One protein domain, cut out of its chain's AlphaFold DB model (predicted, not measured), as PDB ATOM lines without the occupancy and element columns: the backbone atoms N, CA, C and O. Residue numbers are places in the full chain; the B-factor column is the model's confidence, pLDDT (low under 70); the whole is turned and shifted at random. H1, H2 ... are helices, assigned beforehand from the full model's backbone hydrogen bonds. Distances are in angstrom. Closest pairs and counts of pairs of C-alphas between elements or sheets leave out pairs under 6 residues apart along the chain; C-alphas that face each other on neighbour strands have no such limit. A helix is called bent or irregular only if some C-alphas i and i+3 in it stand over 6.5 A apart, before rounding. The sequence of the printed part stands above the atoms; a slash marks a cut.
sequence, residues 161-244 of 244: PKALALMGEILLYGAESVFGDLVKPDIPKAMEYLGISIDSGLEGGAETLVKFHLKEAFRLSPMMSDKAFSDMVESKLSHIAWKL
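What this domain is: This is residues 161 to 244 of the 244 residues of an uncharacterized protein of Vibrio alginolyticus (UniProt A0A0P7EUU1). What is the picture? Long H3 is a spine: the hairpin of H1 and H2 packs on one end, and H4 folds back along the other. What is printed? 84 residues with four named helices, H1 to H4, no named strand: all helix, only just compact, close to loose, radius of gyration of the C-alphas 14.2 A, spans 40 by 29 by 22 A.

How they stand to each other: What touches the hub? H3, residues 203 to 223, touches H4, residues 227 to 237, opposite ways at a steep tilt of 40 degrees; the closest C-alphas, Ser 221 and Ser 230, are 5.0 A apart. H3 touches H2, residues 187 to 199, with residues 204 to 209 alone; the closest C-alphas, Gly 205 and Leu 194, are 5.0 A apart. And the bundle? H1, residues 161 to 176, H2 and H3 form an up-and-down bundle, each running against the one before. The closest C-alphas of H1 and H2, Gly 168 and Ala 190, are 4.0 A apart; H4 is apart from both. Every O i to N i+4 pair is within hydrogen-bond range in H2 and H4, 10 of 12 in H1, 15 of 17 in H3.

Where its parts are: Where to look? H1 begins at C-alpha 161 (-0.728, -8.840, -43.189); H4 ends at C-alpha 237 (-27.776, -19.022, -37.687). How long? First to last C-alpha, H3 measures 31.3 A, H1 21.8 A, H2 18.2 A, H4 15.2 A. H1 and H3 are irregular: C-alphas 172 and 175 are 9.5 A apart, C-alphas 219 and 222 7.2 A.

The domain as a whole: How large? The farthest C-alphas, Leu 182 and Ala 228, are 40.4 A apart. Any cut or low confidence? The printed part has no cut and no long link; residues 243 to 244 are under 70 pLDDT.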
ATOM      1  N   PRO A 161       0.392  -8.329 -43.973       93.94
ATOM      2  CA  PRO A 161      -0.728  -8.840 -43.189       93.94
ATOM      3  C   PRO A 161      -2.063  -8.813 -43.942       93.94
ATOM      4  O   PRO A 161      -2.832  -9.771 -43.856       93.94
ATOM      5  N   LYS A 162      -2.325  -7.761 -44.733       94.69
ATOM      6  CA  LYS A 162      -3.566  -7.655 -45.522       94.69
ATOM      7  C   LYS A 162      -3.640  -8.727 -46.610       94.69
ATOM      8  O   LYS A 162      -4.700  -9.300 -46.850       94.69
ATOM      9  N   ALA A 163      -2.505  -9.029 -47.241       96.88
ATOM     10  CA  ALA A 163      -2.408 -10.073 -48.253       96.88
ATOM     11  C   ALA A 163      -2.590 -11.471 -47.654       96.88
ATOM     12  O   ALA A 163      -3.259 -12.305 -48.256       96.88
ATOM     13  N   LEU A 164      -2.030 -11.715 -46.464       97.25
ATOM     14  CA  LEU A 164      -2.224 -12.958 -45.718       97.25
ATOM     15  C   LEU A 164      -3.696 -13.164 -45.349       97.25
ATOM     16  O   LEU A 164      -4.222 -14.247 -45.584       97.25
ATOM     17  N   ALA A 165      -4.377 -12.126 -44.854       95.94
ATOM     18  CA  ALA A 165      -5.804 -12.201 -44.550       95.94
ATOM     19  C   ALA A 165      -6.637 -12.545 -45.798       95.94
ATOM     20  O   ALA A 165      -7.417 -13.498 -45.779       95.94
ATOM     21  N   LEU A 166      -6.410 -11.823 -46.902       95.81
ATOM     22  CA  LEU A 166      -7.115 -12.048 -48.165       95.81
ATOM     23  C   LEU A 166      -6.831 -13.445 -48.739       95.81
ATOM     24  O   LEU A 166      -7.755 -14.161 -49.110       95.81
ATOM     25  N   MET A 167      -5.565 -13.869 -48.792       97.25
ATOM     26  CA  MET A 167      -5.212 -15.213 -49.259       97.25
ATOM     27  C   MET A 167      -5.795 -16.294 -48.346       97.25
ATOM     28  O   MET A 167      -6.244 -17.324 -48.836       97.25
ATOM     29  N   GLY A 168      -5.831 -16.060 -47.036       96.75
ATOM     30  CA  GLY A 168      -6.493 -16.944 -46.087       96.75
ATOM     31  C   GLY A 168      -7.970 -17.135 -46.420       96.75
ATOM     32  O   GLY A 168      -8.416 -18.265 -46.576       96.75
ATOM     33  N   GLU A 169      -8.710 -16.047 -46.634       94.94
ATOM     34  CA  GLU A 169     -10.104 -16.092 -47.090       94.94
ATOM     35  C   GLU A 169     -10.267 -16.877 -48.403       94.94
ATOM     36  O   GLU A 169     -11.104 -17.776 -48.507       94.94
ATOM     37  N   ILE A 170      -9.414 -16.598 -49.390       95.44
ATOM     38  CA  ILE A 170      -9.410 -17.293 -50.684       95.44
ATOM     39  C   ILE A 170      -9.173 -18.796 -50.507       95.44
ATOM     40  O   ILE A 170      -9.825 -19.601 -51.167       95.44
ATOM     41  N   LEU A 171      -8.276 -19.200 -49.608       96.94
ATOM     42  CA  LEU A 171      -7.983 -20.607 -49.333       96.94
ATOM     43  C   LEU A 171      -9.088 -21.307 -48.524       96.94
ATOM     44  O   LEU A 171      -9.159 -22.535 -48.557       96.94
ATOM     45  N   LEU A 172      -9.973 -20.576 -47.838       94.88
ATOM     46  CA  LEU A 172     -11.170 -21.160 -47.220       94.88
ATOM     47  C   LEU A 172     -12.260 -21.444 -48.252       94.88
ATOM     48  O   LEU A 172     -12.871 -22.512 -48.224       94.88
ATOM     49  N   TYR A 173     -12.509 -20.489 -49.151       89.81
ATOM     50  CA  TYR A 173     -13.674 -20.513 -50.040       89.81
ATOM     51  C   TYR A 173     -13.367 -20.997 -51.468       89.81
ATOM     52  O   TYR A 173     -14.276 -21.402 -52.191       89.81
ATOM     53  N   GLY A 174     -12.098 -21.009 -51.883       90.06
ATOM     54  CA  GLY A 174     -11.636 -21.500 -53.186       90.06
ATOM     55  C   GLY A 174     -12.403 -20.901 -54.360       90.06
ATOM     56  O   GLY A 174     -12.355 -19.692 -54.581       90.06
ATOM     57  N   ALA A 175     -13.143 -21.742 -55.088       85.75
ATOM     58  CA  ALA A 175     -13.929 -21.344 -56.257       85.75
ATOM     59  C   ALA A 175     -15.028 -20.306 -55.957       85.75
ATOM     60  O   ALA A 175     -15.433 -19.575 -56.858       85.75
ATOM     61  N   GLU A 176     -15.488 -20.203 -54.706       83.88
ATOM     62  CA  GLU A 176     -16.441 -19.169 -54.279       83.88
ATOM     63  C   GLU A 176     -15.764 -17.806 -54.013       83.88
ATOM     64  O   GLU A 176     -16.446 -16.819 -53.755       83.88
ATOM     65  N   SER A 177     -14.429 -17.731 -54.072       88.56
ATOM     66  CA  SER A 177     -13.662 -16.503 -53.831       88.56
ATOM     67  C   SER A 177     -13.498 -15.628 -55.082       88.56
ATOM     68  O   SER A 177     -13.829 -16.005 -56.209       88.56
ATOM     69  N   VAL A 178     -12.874 -14.460 -54.899       88.44
ATOM     70  CA  VAL A 178     -12.588 -13.478 -55.961       88.44
ATOM     71  C   VAL A 178     -11.781 -14.044 -57.145       88.44
ATOM     72  O   VAL A 178     -11.914 -13.558 -58.277       88.44
ATOM     73  N   PHE A 179     -10.994 -15.102 -56.917       91.19
ATOM     74  CA  PHE A 179     -10.152 -15.745 -57.932       91.19
ATOM     75  C   PHE A 179     -10.773 -16.980 -58.595       91.19
ATOM     76  O   PHE A 179     -10.189 -17.498 -59.549       91.19
ATOM     77  N   GLY A 180     -11.954 -17.429 -58.159       88.38
ATOM     78  CA  GLY A 180     -12.596 -18.621 -58.713       88.38
ATOM     79  C   GLY A 180     -11.672 -19.844 -58.683       88.38
ATOM     80  O   GLY A 180     -10.947 -20.071 -57.717       88.38
ATOM     81  N   ASP A 181     -11.647 -20.607 -59.775       90.31
ATOM     82  CA  ASP A 181     -10.891 -21.866 -59.871       90.31
ATOM     83  C   ASP A 181      -9.359 -21.705 -59.914       90.31
ATOM     84  O   ASP A 181      -8.631 -22.702 -59.917       90.31
ATOM     85  N   LEU A 182      -8.837 -20.471 -59.938       90.94
ATOM     86  CA  LEU A 182      -7.389 -20.222 -59.919       90.94
ATOM     87  C   LEU A 182      -6.734 -20.657 -58.603       90.94
ATOM     88  O   LEU A 182      -5.522 -20.884 -58.567       90.94
ATOM     89  N   VAL A 183      -7.513 -20.758 -57.521       92.75
ATOM     90  CA  VAL A 183      -7.022 -21.171 -56.207       92.75
ATOM     91  C   VAL A 183      -7.923 -22.262 -55.642       92.75
ATOM     92  O   VAL A 183      -9.129 -22.094 -55.489       92.75
ATOM     93  N   LYS A 184      -7.316 -23.405 -55.316       93.94
ATOM     94  CA  LYS A 184      -8.010 -24.501 -54.635       93.94
ATOM     95  C   LYS A 184      -8.040 -24.242 -53.127       93.94
ATOM     96  O   LYS A 184      -7.051 -23.717 -52.614       93.94
ATOM     97  N   PRO A 185      -9.110 -24.646 -52.421       94.50
ATOM     98  CA  PRO A 185      -9.140 -24.563 -50.969       94.50
ATOM     99  C   PRO A 185      -7.965 -25.300 -50.314       94.50
ATOM    100  O   PRO A 185      -7.605 -26.403 -50.730       94.50
ATOM    101  N   ASP A 186      -7.417 -24.706 -49.259       97.12
ATOM    102  CA  ASP A 186      -6.401 -25.282 -48.375       97.12
ATOM    103  C   ASP A 186      -6.658 -24.754 -46.959       97.12
ATOM    104  O   ASP A 186      -6.126 -23.724 -46.544       97.12
ATOM    105  N   ILE A 187      -7.547 -25.437 -46.233       95.50
ATOM    106  CA  ILE A 187      -8.015 -24.985 -44.917       95.50
ATOM    107  C   ILE A 187      -6.854 -24.865 -43.913       95.50
ATOM    108  O   ILE A 187      -6.769 -23.822 -43.271       95.50
ATOM    109  N   PRO A 188      -5.938 -25.847 -43.758       97.19
ATOM    110  CA  PRO A 188      -4.808 -25.699 -42.838       97.19
ATOM    111  C   PRO A 188      -3.974 -24.446 -43.114       97.19
ATOM    112  O   PRO A 188      -3.671 -23.688 -42.192       97.19
ATOM    113  N   LYS A 189      -3.662 -24.189 -44.386       97.12
ATOM    114  CA  LYS A 189      -2.881 -23.019 -44.786       97.12
ATOM    115  C   LYS A 189      -3.657 -21.713 -44.621       97.12
ATOM    116  O   LYS A 189      -3.084 -20.699 -44.230       97.12
ATOM    117  N   ALA A 190      -4.966 -21.735 -44.863       97.19
ATOM    118  CA  ALA A 190      -5.834 -20.600 -44.593       97.19
ATOM    119  C   ALA A 190      -5.816 -20.201 -43.113       97.19
ATOM    120  O   ALA A 190      -5.692 -19.020 -42.797       97.19
ATOM    121  N   MET A 191      -5.900 -21.185 -42.211       96.69
ATOM    122  CA  MET A 191      -5.845 -20.965 -40.763       96.69
ATOM    123  C   MET A 191      -4.505 -20.361 -40.339       96.69
ATOM    124  O   MET A 191      -4.487 -19.427 -39.540       96.69
ATOM    125  N   GLU A 192      -3.397 -20.850 -40.902       97.00
ATOM    126  CA  GLU A 192      -2.062 -20.285 -40.675       97.00
ATOM    127  C   GLU A 192      -2.006 -18.807 -41.089       97.00
ATOM    128  O   GLU A 192      -1.634 -17.948 -40.289       97.00
ATOM    129  N   TYR A 193      -2.426 -18.488 -42.315       97.62
ATOM    130  CA  TYR A 193      -2.377 -17.120 -42.837       97.62
ATOM    131  C   TYR A 193      -3.292 -16.162 -42.077       97.62
ATOM    132  O   TYR A 193      -2.881 -15.042 -41.755       97.62
ATOM    133  N   LEU A 194      -4.506 -16.601 -41.739       96.62
ATOM    134  CA  LEU A 194      -5.433 -15.800 -40.946       96.62
ATOM    135  C   LEU A 194      -4.900 -15.590 -39.528       96.62
ATOM    136  O   LEU A 194      -4.940 -14.458 -39.054       96.62
ATOM    137  N   GLY A 195      -4.315 -16.616 -38.902       96.19
ATOM    138  CA  GLY A 195      -3.648 -16.503 -37.603       96.19
ATOM    139  C   GLY A 195      -2.549 -15.437 -37.593       96.19
ATOM    140  O   GLY A 195      -2.596 -14.522 -36.774       96.19
ATOM    141  N   ILE A 196      -1.634 -15.468 -38.570       95.19
ATOM    142  CA  ILE A 196      -0.565 -14.457 -38.691       95.19
ATOM    143  C   ILE A 196      -1.154 -13.047 -38.881       95.19
ATOM    144  O   ILE A 196      -0.647 -12.069 -38.323       95.19
ATOM    145  N   SER A 197      -2.232 -12.921 -39.662       94.69
ATOM    146  CA  SER A 197      -2.902 -11.632 -39.878       94.69
ATOM    147  C   SER A 197      -3.530 -11.073 -38.591       94.69
ATOM    148  O   SER A 197      -3.408  -9.877 -38.322       94.69
ATOM    149  N   ILE A 198      -4.121 -11.938 -37.760       94.69
ATOM    150  CA  ILE A 198      -4.733 -11.587 -36.470       94.69
ATOM    151  C   ILE A 198      -3.667 -11.166 -35.463       94.69
ATOM    152  O   ILE A 198      -3.816 -10.128 -34.822       94.69
ATOM    153  N   ASP A 199      -2.563 -11.911 -35.379       95.56
ATOM    154  CA  ASP A 199      -1.418 -11.567 -34.525       95.56
ATOM    155  C   ASP A 199      -0.779 -10.228 -34.933       95.56
ATOM    156  O   ASP A 199      -0.195  -9.523 -34.109       95.56
ATOM    157  N   SER A 200      -0.944  -9.835 -36.201       89.56
ATOM    158  CA  SER A 200      -0.541  -8.524 -36.726       89.56
ATOM    159  C   SER A 200      -1.562  -7.407 -36.449       89.56
ATOM    160  O   SER A 200      -1.349  -6.271 -36.874       89.56
ATOM    161  N   GLY A 201      -2.667  -7.707 -35.759       90.44
ATOM    162  CA  GLY A 201      -3.709  -6.752 -35.377       90.44
ATOM    163  C   GLY A 201      -4.787  -6.502 -36.435       90.44
ATOM    164  O   GLY A 201      -5.532  -5.533 -36.307       90.44
ATOM    165  N   LEU A 202      -4.892  -7.330 -37.483       87.19
ATOM    166  CA  LEU A 202      -5.958  -7.186 -38.479       87.19
ATOM    167  C   LEU A 202      -7.251  -7.868 -38.027       87.19
ATOM    168  O   LEU A 202      -7.386  -9.089 -38.088       87.19
ATOM    169  N   GLU A 203      -8.243  -7.053 -37.668       85.94
ATOM    170  CA  GLU A 203      -9.578  -7.516 -37.262       85.94
ATOM    171  C   GLU A 203     -10.272  -8.356 -38.346       85.94
ATOM    172  O   GLU A 203     -10.939  -9.344 -38.031       85.94
ATOM    173  N   GLY A 204     -10.055  -8.023 -39.624       85.00
ATOM    174  CA  GLY A 204     -10.654  -8.742 -40.753       85.00
ATOM    175  C   GLY A 204     -10.292 -10.232 -40.789       85.00
ATOM    176  O   GLY A 204     -11.132 -11.054 -41.144       85.00
ATOM    177  N   GLY A 205      -9.088 -10.612 -40.344       88.75
ATOM    178  CA  GLY A 205      -8.701 -12.022 -40.257       88.75
ATOM    179  C   GLY A 205      -9.536 -12.796 -39.233       88.75
ATOM    180  O   GLY A 205      -9.985 -13.913 -39.502       88.75
ATOM    181  N   ALA A 206      -9.804 -12.179 -38.077       91.31
ATOM    182  CA  ALA A 206     -10.637 -12.770 -37.032       91.31
ATOM    183  C   ALA A 206     -12.096 -12.879 -37.489       91.31
ATOM    184  O   ALA A 206     -12.723 -13.922 -37.304       91.31
ATOM    185  N   GLU A 207     -12.619 -11.833 -38.134       90.38
ATOM    186  CA  GLU A 207     -13.970 -11.838 -38.695       90.38
ATOM    187  C   GLU A 207     -14.150 -12.968 -39.720       90.38
ATOM    188  O   GLU A 207     -15.133 -13.713 -39.649       90.38
ATOM    189  N   THR A 208     -13.184 -13.154 -40.624       91.38
ATOM    190  CA  THR A 208     -13.198 -14.233 -41.622       91.38
ATOM    191  C   THR A 208     -13.232 -15.616 -40.973       91.38
ATOM    192  O   THR A 208     -14.062 -16.445 -41.356       91.38
ATOM    193  N   LEU A 209     -12.396 -15.871 -39.958       92.56
ATOM    194  CA  LEU A 209     -12.401 -17.149 -39.235       92.56
ATOM    195  C   LEU A 209     -13.727 -17.409 -38.518       92.56
ATOM    196  O   LEU A 209     -14.267 -18.514 -38.596       92.56
ATOM    197  N   VAL A 210     -14.276 -16.395 -37.848       92.19
ATOM    198  CA  VAL A 210     -15.568 -16.511 -37.162       92.19
ATOM    199  C   VAL A 210     -16.673 -16.837 -38.165       92.19
ATOM    200  O   VAL A 210     -17.415 -17.798 -37.957       92.19
ATOM    201  N   LYS A 211     -16.759 -16.103 -39.282       90.44
ATOM    202  CA  LYS A 211     -17.749 -16.367 -40.340       90.44
ATOM    203  C   LYS A 211     -17.622 -17.781 -40.899       90.44
ATOM    204  O   LYS A 211     -18.635 -18.468 -41.033       90.44
ATOM    205  N   PHE A 212     -16.399 -18.234 -41.170       91.88
ATOM    206  CA  PHE A 212     -16.143 -19.580 -41.677       91.88
ATOM    207  C   PHE A 212     -16.617 -20.661 -40.700       91.88
ATOM    208  O   PHE A 212     -17.373 -21.554 -41.083       91.88
ATOM    209  N   HIS A 213     -16.245 -20.558 -39.421       92.56
ATOM    210  CA  HIS A 213     -16.653 -21.537 -38.414       92.56
ATOM    211  C   HIS A 213     -18.160 -21.532 -38.154       92.56
ATOM    212  O   HIS A 213     -18.738 -22.598 -37.955       92.56
ATOM    213  N   LEU A 214     -18.817 -20.370 -38.201       92.81
ATOM    214  CA  LEU A 214     -20.274 -20.293 -38.108       92.81
ATOM    215  C   LEU A 214     -20.952 -20.948 -39.325       92.81
ATOM    216  O   LEU A 214     -21.925 -21.680 -39.144       92.81
ATOM    217  N   LYS A 215     -20.426 -20.742 -40.543       90.56
ATOM    218  CA  LYS A 215     -20.941 -21.373 -41.774       90.56
ATOM    219  C   LYS A 215     -20.807 -22.894 -41.696       90.56
ATOM    220  O   LYS A 215     -21.770 -23.606 -41.974       90.56
ATOM    221  N   GLU A 216     -19.656 -23.394 -41.250       91.88
ATOM    222  CA  GLU A 216     -19.429 -24.833 -41.070       91.88
ATOM    223  C   GLU A 216     -20.281 -25.430 -39.944       91.88
ATOM    224  O   GLU A 216     -20.843 -26.511 -40.120       91.88
ATOM    225  N   ALA A 217     -20.446 -24.725 -38.821       92.19
ATOM    226  CA  ALA A 217     -21.333 -25.154 -37.742       92.19
ATOM    227  C   ALA A 217     -22.783 -25.281 -38.230       92.19
ATOM    228  O   ALA A 217     -23.432 -26.293 -37.972       92.19
ATOM    229  N   PHE A 218     -23.272 -24.300 -38.995       92.44
ATOM    230  CA  PHE A 218     -24.591 -24.368 -39.618       92.44
ATOM    231  C   PHE A 218     -24.690 -25.539 -40.606       92.44
ATOM    232  O   PHE A 218     -25.626 -26.329 -40.520       92.44
ATOM    233  N   ARG A 219     -23.697 -25.719 -41.488       92.25
ATOM    234  CA  ARG A 219     -23.664 -26.811 -42.478       92.25
ATOM    235  C   ARG A 219     -23.686 -28.201 -41.832       92.25
ATOM    236  O   ARG A 219     -24.304 -29.115 -42.372       92.25
ATOM    237  N   LEU A 220     -22.986 -28.371 -40.713       93.62
ATOM    238  CA  LEU A 220     -22.874 -29.642 -39.994       93.62
ATOM    239  C   LEU A 220     -24.032 -29.893 -39.024       93.62
ATOM    240  O   LEU A 220     -24.236 -31.045 -38.644       93.62
ATOM    241  N   SER A 221     -24.785 -28.855 -38.640       94.19
ATOM    242  CA  SER A 221     -25.860 -28.971 -37.648       94.19
ATOM    243  C   SER A 221     -26.859 -30.104 -37.932       94.19
ATOM    244  O   SER A 221     -27.044 -30.921 -37.030       94.19
ATOM    245  N   PRO A 222     -27.346 -30.336 -39.172       93.69
ATOM    246  CA  PRO A 222     -28.318 -31.404 -39.425       93.69
ATOM    247  C   PRO A 222     -27.755 -32.821 -39.228       93.69
ATOM    248  O   PRO A 222     -28.503 -33.798 -39.227       93.69
ATOM    249  N   MET A 223     -26.429 -32.959 -39.110       94.25
ATOM    250  CA  MET A 223     -25.735 -34.235 -38.912       94.25
ATOM    251  C   MET A 223     -25.502 -34.553 -37.424       94.25
ATOM    252  O   MET A 223     -24.937 -35.599 -37.102       94.25
ATOM    253  N   MET A 224     -25.886 -33.656 -36.511       92.88
ATOM    254  CA  MET A 224     -25.633 -33.798 -35.079       92.88
ATOM    255  C   MET A 224     -26.596 -34.791 -34.418       92.88
ATOM    256  O   MET A 224     -27.795 -34.800 -34.682       92.88
ATOM    257  N   SER A 225     -26.080 -35.608 -33.495       94.94
ATOM    258  CA  SER A 225     -26.908 -36.531 -32.705       94.94
ATOM    259  C   SER A 225     -27.723 -35.826 -31.615       94.94
ATOM    260  O   SER A 225     -28.777 -36.318 -31.215       94.94
ATOM    261  N   ASP A 226     -27.235 -34.688 -31.115       96.50
ATOM    262  CA  ASP A 226     -27.958 -33.844 -30.165       96.50
ATOM    263  C   ASP A 226     -28.918 -32.918 -30.918       96.50
ATOM    264  O   ASP A 226     -28.539 -31.856 -31.418       96.50
ATOM    265  N   LYS A 227     -30.183 -33.338 -30.991       95.06
ATOM    266  CA  LYS A 227     -31.223 -32.600 -31.707       95.06
ATOM    267  C   LYS A 227     -31.515 -31.230 -31.089       95.06
ATOM    268  O   LYS A 227     -31.750 -30.281 -31.824       95.06
ATOM    269  N   ALA A 228     -31.472 -31.103 -29.762       95.25
ATOM    270  CA  ALA A 228     -31.765 -29.829 -29.107       95.25
ATOM    271  C   ALA A 228     -30.693 -28.781 -29.437       95.25
ATOM    272  O   ALA A 228     -31.014 -27.620 -29.700       95.25
ATOM    273  N   PHE A 229     -29.424 -29.197 -29.468       93.25
ATOM    274  CA  PHE A 229     -28.334 -28.325 -29.891       93.25
ATOM    275  C   PHE A 229     -28.372 -28.035 -31.399       93.25
ATOM    276  O   PHE A 229     -28.173 -26.884 -31.786       93.25
ATOM    277  N   SER A 230     -28.688 -29.027 -32.243       94.25
ATOM    278  CA  SER A 230     -28.900 -28.829 -33.688       94.25
ATOM    279  C   SER A 230     -29.955 -27.757 -33.963       94.25
ATOM    280  O   SER A 230     -29.665 -26.756 -34.616       94.25
ATOM    281  N   ASP A 231     -31.154 -27.918 -33.388       94.56
ATOM    282  CA  ASP A 231     -32.276 -26.991 -33.561       94.56
ATOM    283  C   ASP A 231     -31.899 -25.574 -33.080       94.56
ATOM    284  O   ASP A 231     -32.270 -24.570 -33.695       94.56
ATOM    285  N   MET A 232     -31.114 -25.470 -31.997       94.69
ATOM    286  CA  MET A 232     -30.585 -24.193 -31.513       94.69
ATOM    287  C   MET A 232     -29.630 -23.545 -32.527       94.69
ATOM    288  O   MET A 232     -29.771 -22.352 -32.802       94.69
ATOM    289  N   VAL A 233     -28.662 -24.292 -33.068       92.75
ATOM    290  CA  VAL A 233     -27.699 -23.780 -34.060       92.75
ATOM    291  C   VAL A 233     -28.434 -23.306 -35.314       92.75
ATOM    292  O   VAL A 233     -28.227 -22.172 -35.749       92.75
ATOM    293  N   GLU A 234     -29.345 -24.119 -35.849       91.44
ATOM    294  CA  GLU A 234     -30.143 -23.761 -37.023       91.44
ATOM    295  C   GLU A 234     -30.988 -22.507 -36.773       91.44
ATOM    296  O   GLU A 234     -30.952 -21.556 -37.558       91.44
ATOM    297  N   SER A 235     -31.697 -22.446 -35.640       93.56
ATOM    298  CA  SER A 235     -32.514 -21.284 -35.280       93.56
ATOM    299  C   SER A 235     -31.681 -20.005 -35.162       93.56
ATOM    300  O   SER A 235     -32.103 -18.953 -35.641       93.56
ATOM    301  N   LYS A 236     -30.491 -20.075 -34.553       92.38
ATOM    302  CA  LYS A 236     -29.636 -18.898 -34.340       92.38
ATOM    303  C   LYS A 236     -28.942 -18.422 -35.610       92.38
ATOM    304  O   LYS A 236     -28.715 -17.222 -35.743       92.38
ATOM    305  N   LEU A 237     -28.605 -19.333 -36.522       91.62
ATOM    306  CA  LEU A 237     -27.776 -19.022 -37.687       91.62
ATOM    307  C   LEU A 237     -28.561 -18.916 -39.006       91.62
ATOM    308  O   LEU A 237     -28.052 -18.337 -39.962       91.62
ATOM    309  N   SER A 238     -29.811 -19.388 -39.067       86.94
ATOM    310  CA  SER A 238     -30.659 -19.346 -40.279       86.94
ATOM    311  C   SER A 238     -30.929 -17.942 -40.836       86.94
ATOM    312  O   SER A 238     -31.237 -17.796 -42.017       86.94
ATOM    313  N   HIS A 239     -30.802 -16.901 -40.009       83.69
ATOM    314  CA  HIS A 239     -31.014 -15.506 -40.405       83.69
ATOM    315  C   HIS A 239     -29.735 -14.792 -40.865       83.69
ATOM    316  O   HIS A 239     -29.800 -13.639 -41.292       83.69
ATOM    317  N   ILE A 240     -28.574 -15.445 -40.766       84.19
ATOM    318  CA  ILE A 240     -27.307 -14.864 -41.206       84.19
ATOM    319  C   ILE A 240     -27.247 -14.916 -42.732       84.19
ATOM    320  O   ILE A 240     -27.384 -15.970 -43.351       84.19
ATOM    321  N   ALA A 241     -27.024 -13.760 -43.352       74.75
ATOM    322  CA  ALA A 241     -26.747 -13.686 -44.777       74.75
ATOM    323  C   ALA A 241     -25.308 -14.158 -45.033       74.75
ATOM    324  O   ALA A 241     -24.362 -13.394 -44.878       74.75
ATOM    325  N   TRP A 242     -25.145 -15.411 -45.452       70.06
ATOM    326  CA  TRP A 242     -23.848 -16.029 -45.770       70.06
ATOM    327  C   TRP A 242     -23.211 -15.549 -47.082       70.06
ATOM    328  O   TRP A 242     -22.389 -16.267 -47.652       70.06
ATOM    329  N   LYS A 243     -23.627 -14.392 -47.610       54.91
ATOM    330  CA  LYS A 243     -23.054 -13.871 -48.853       54.91
ATOM    331  C   LYS A 243     -21.582 -13.528 -48.621       54.91
ATOM    332  O   LYS A 243     -21.274 -12.785 -47.690       54.91
ATOM    333  N   LEU A 244     -20.738 -14.111 -49.472       49.12
ATOM    334  CA  LEU A 244     -19.383 -13.653 -49.764       49.12
ATOM    335  C   LEU A 244     -19.470 -12.379 -50.608       49.12
ATOM    336  O   LEU A 244     -20.344 -12.345 -51.511       49.12
TER     337      LEU A 244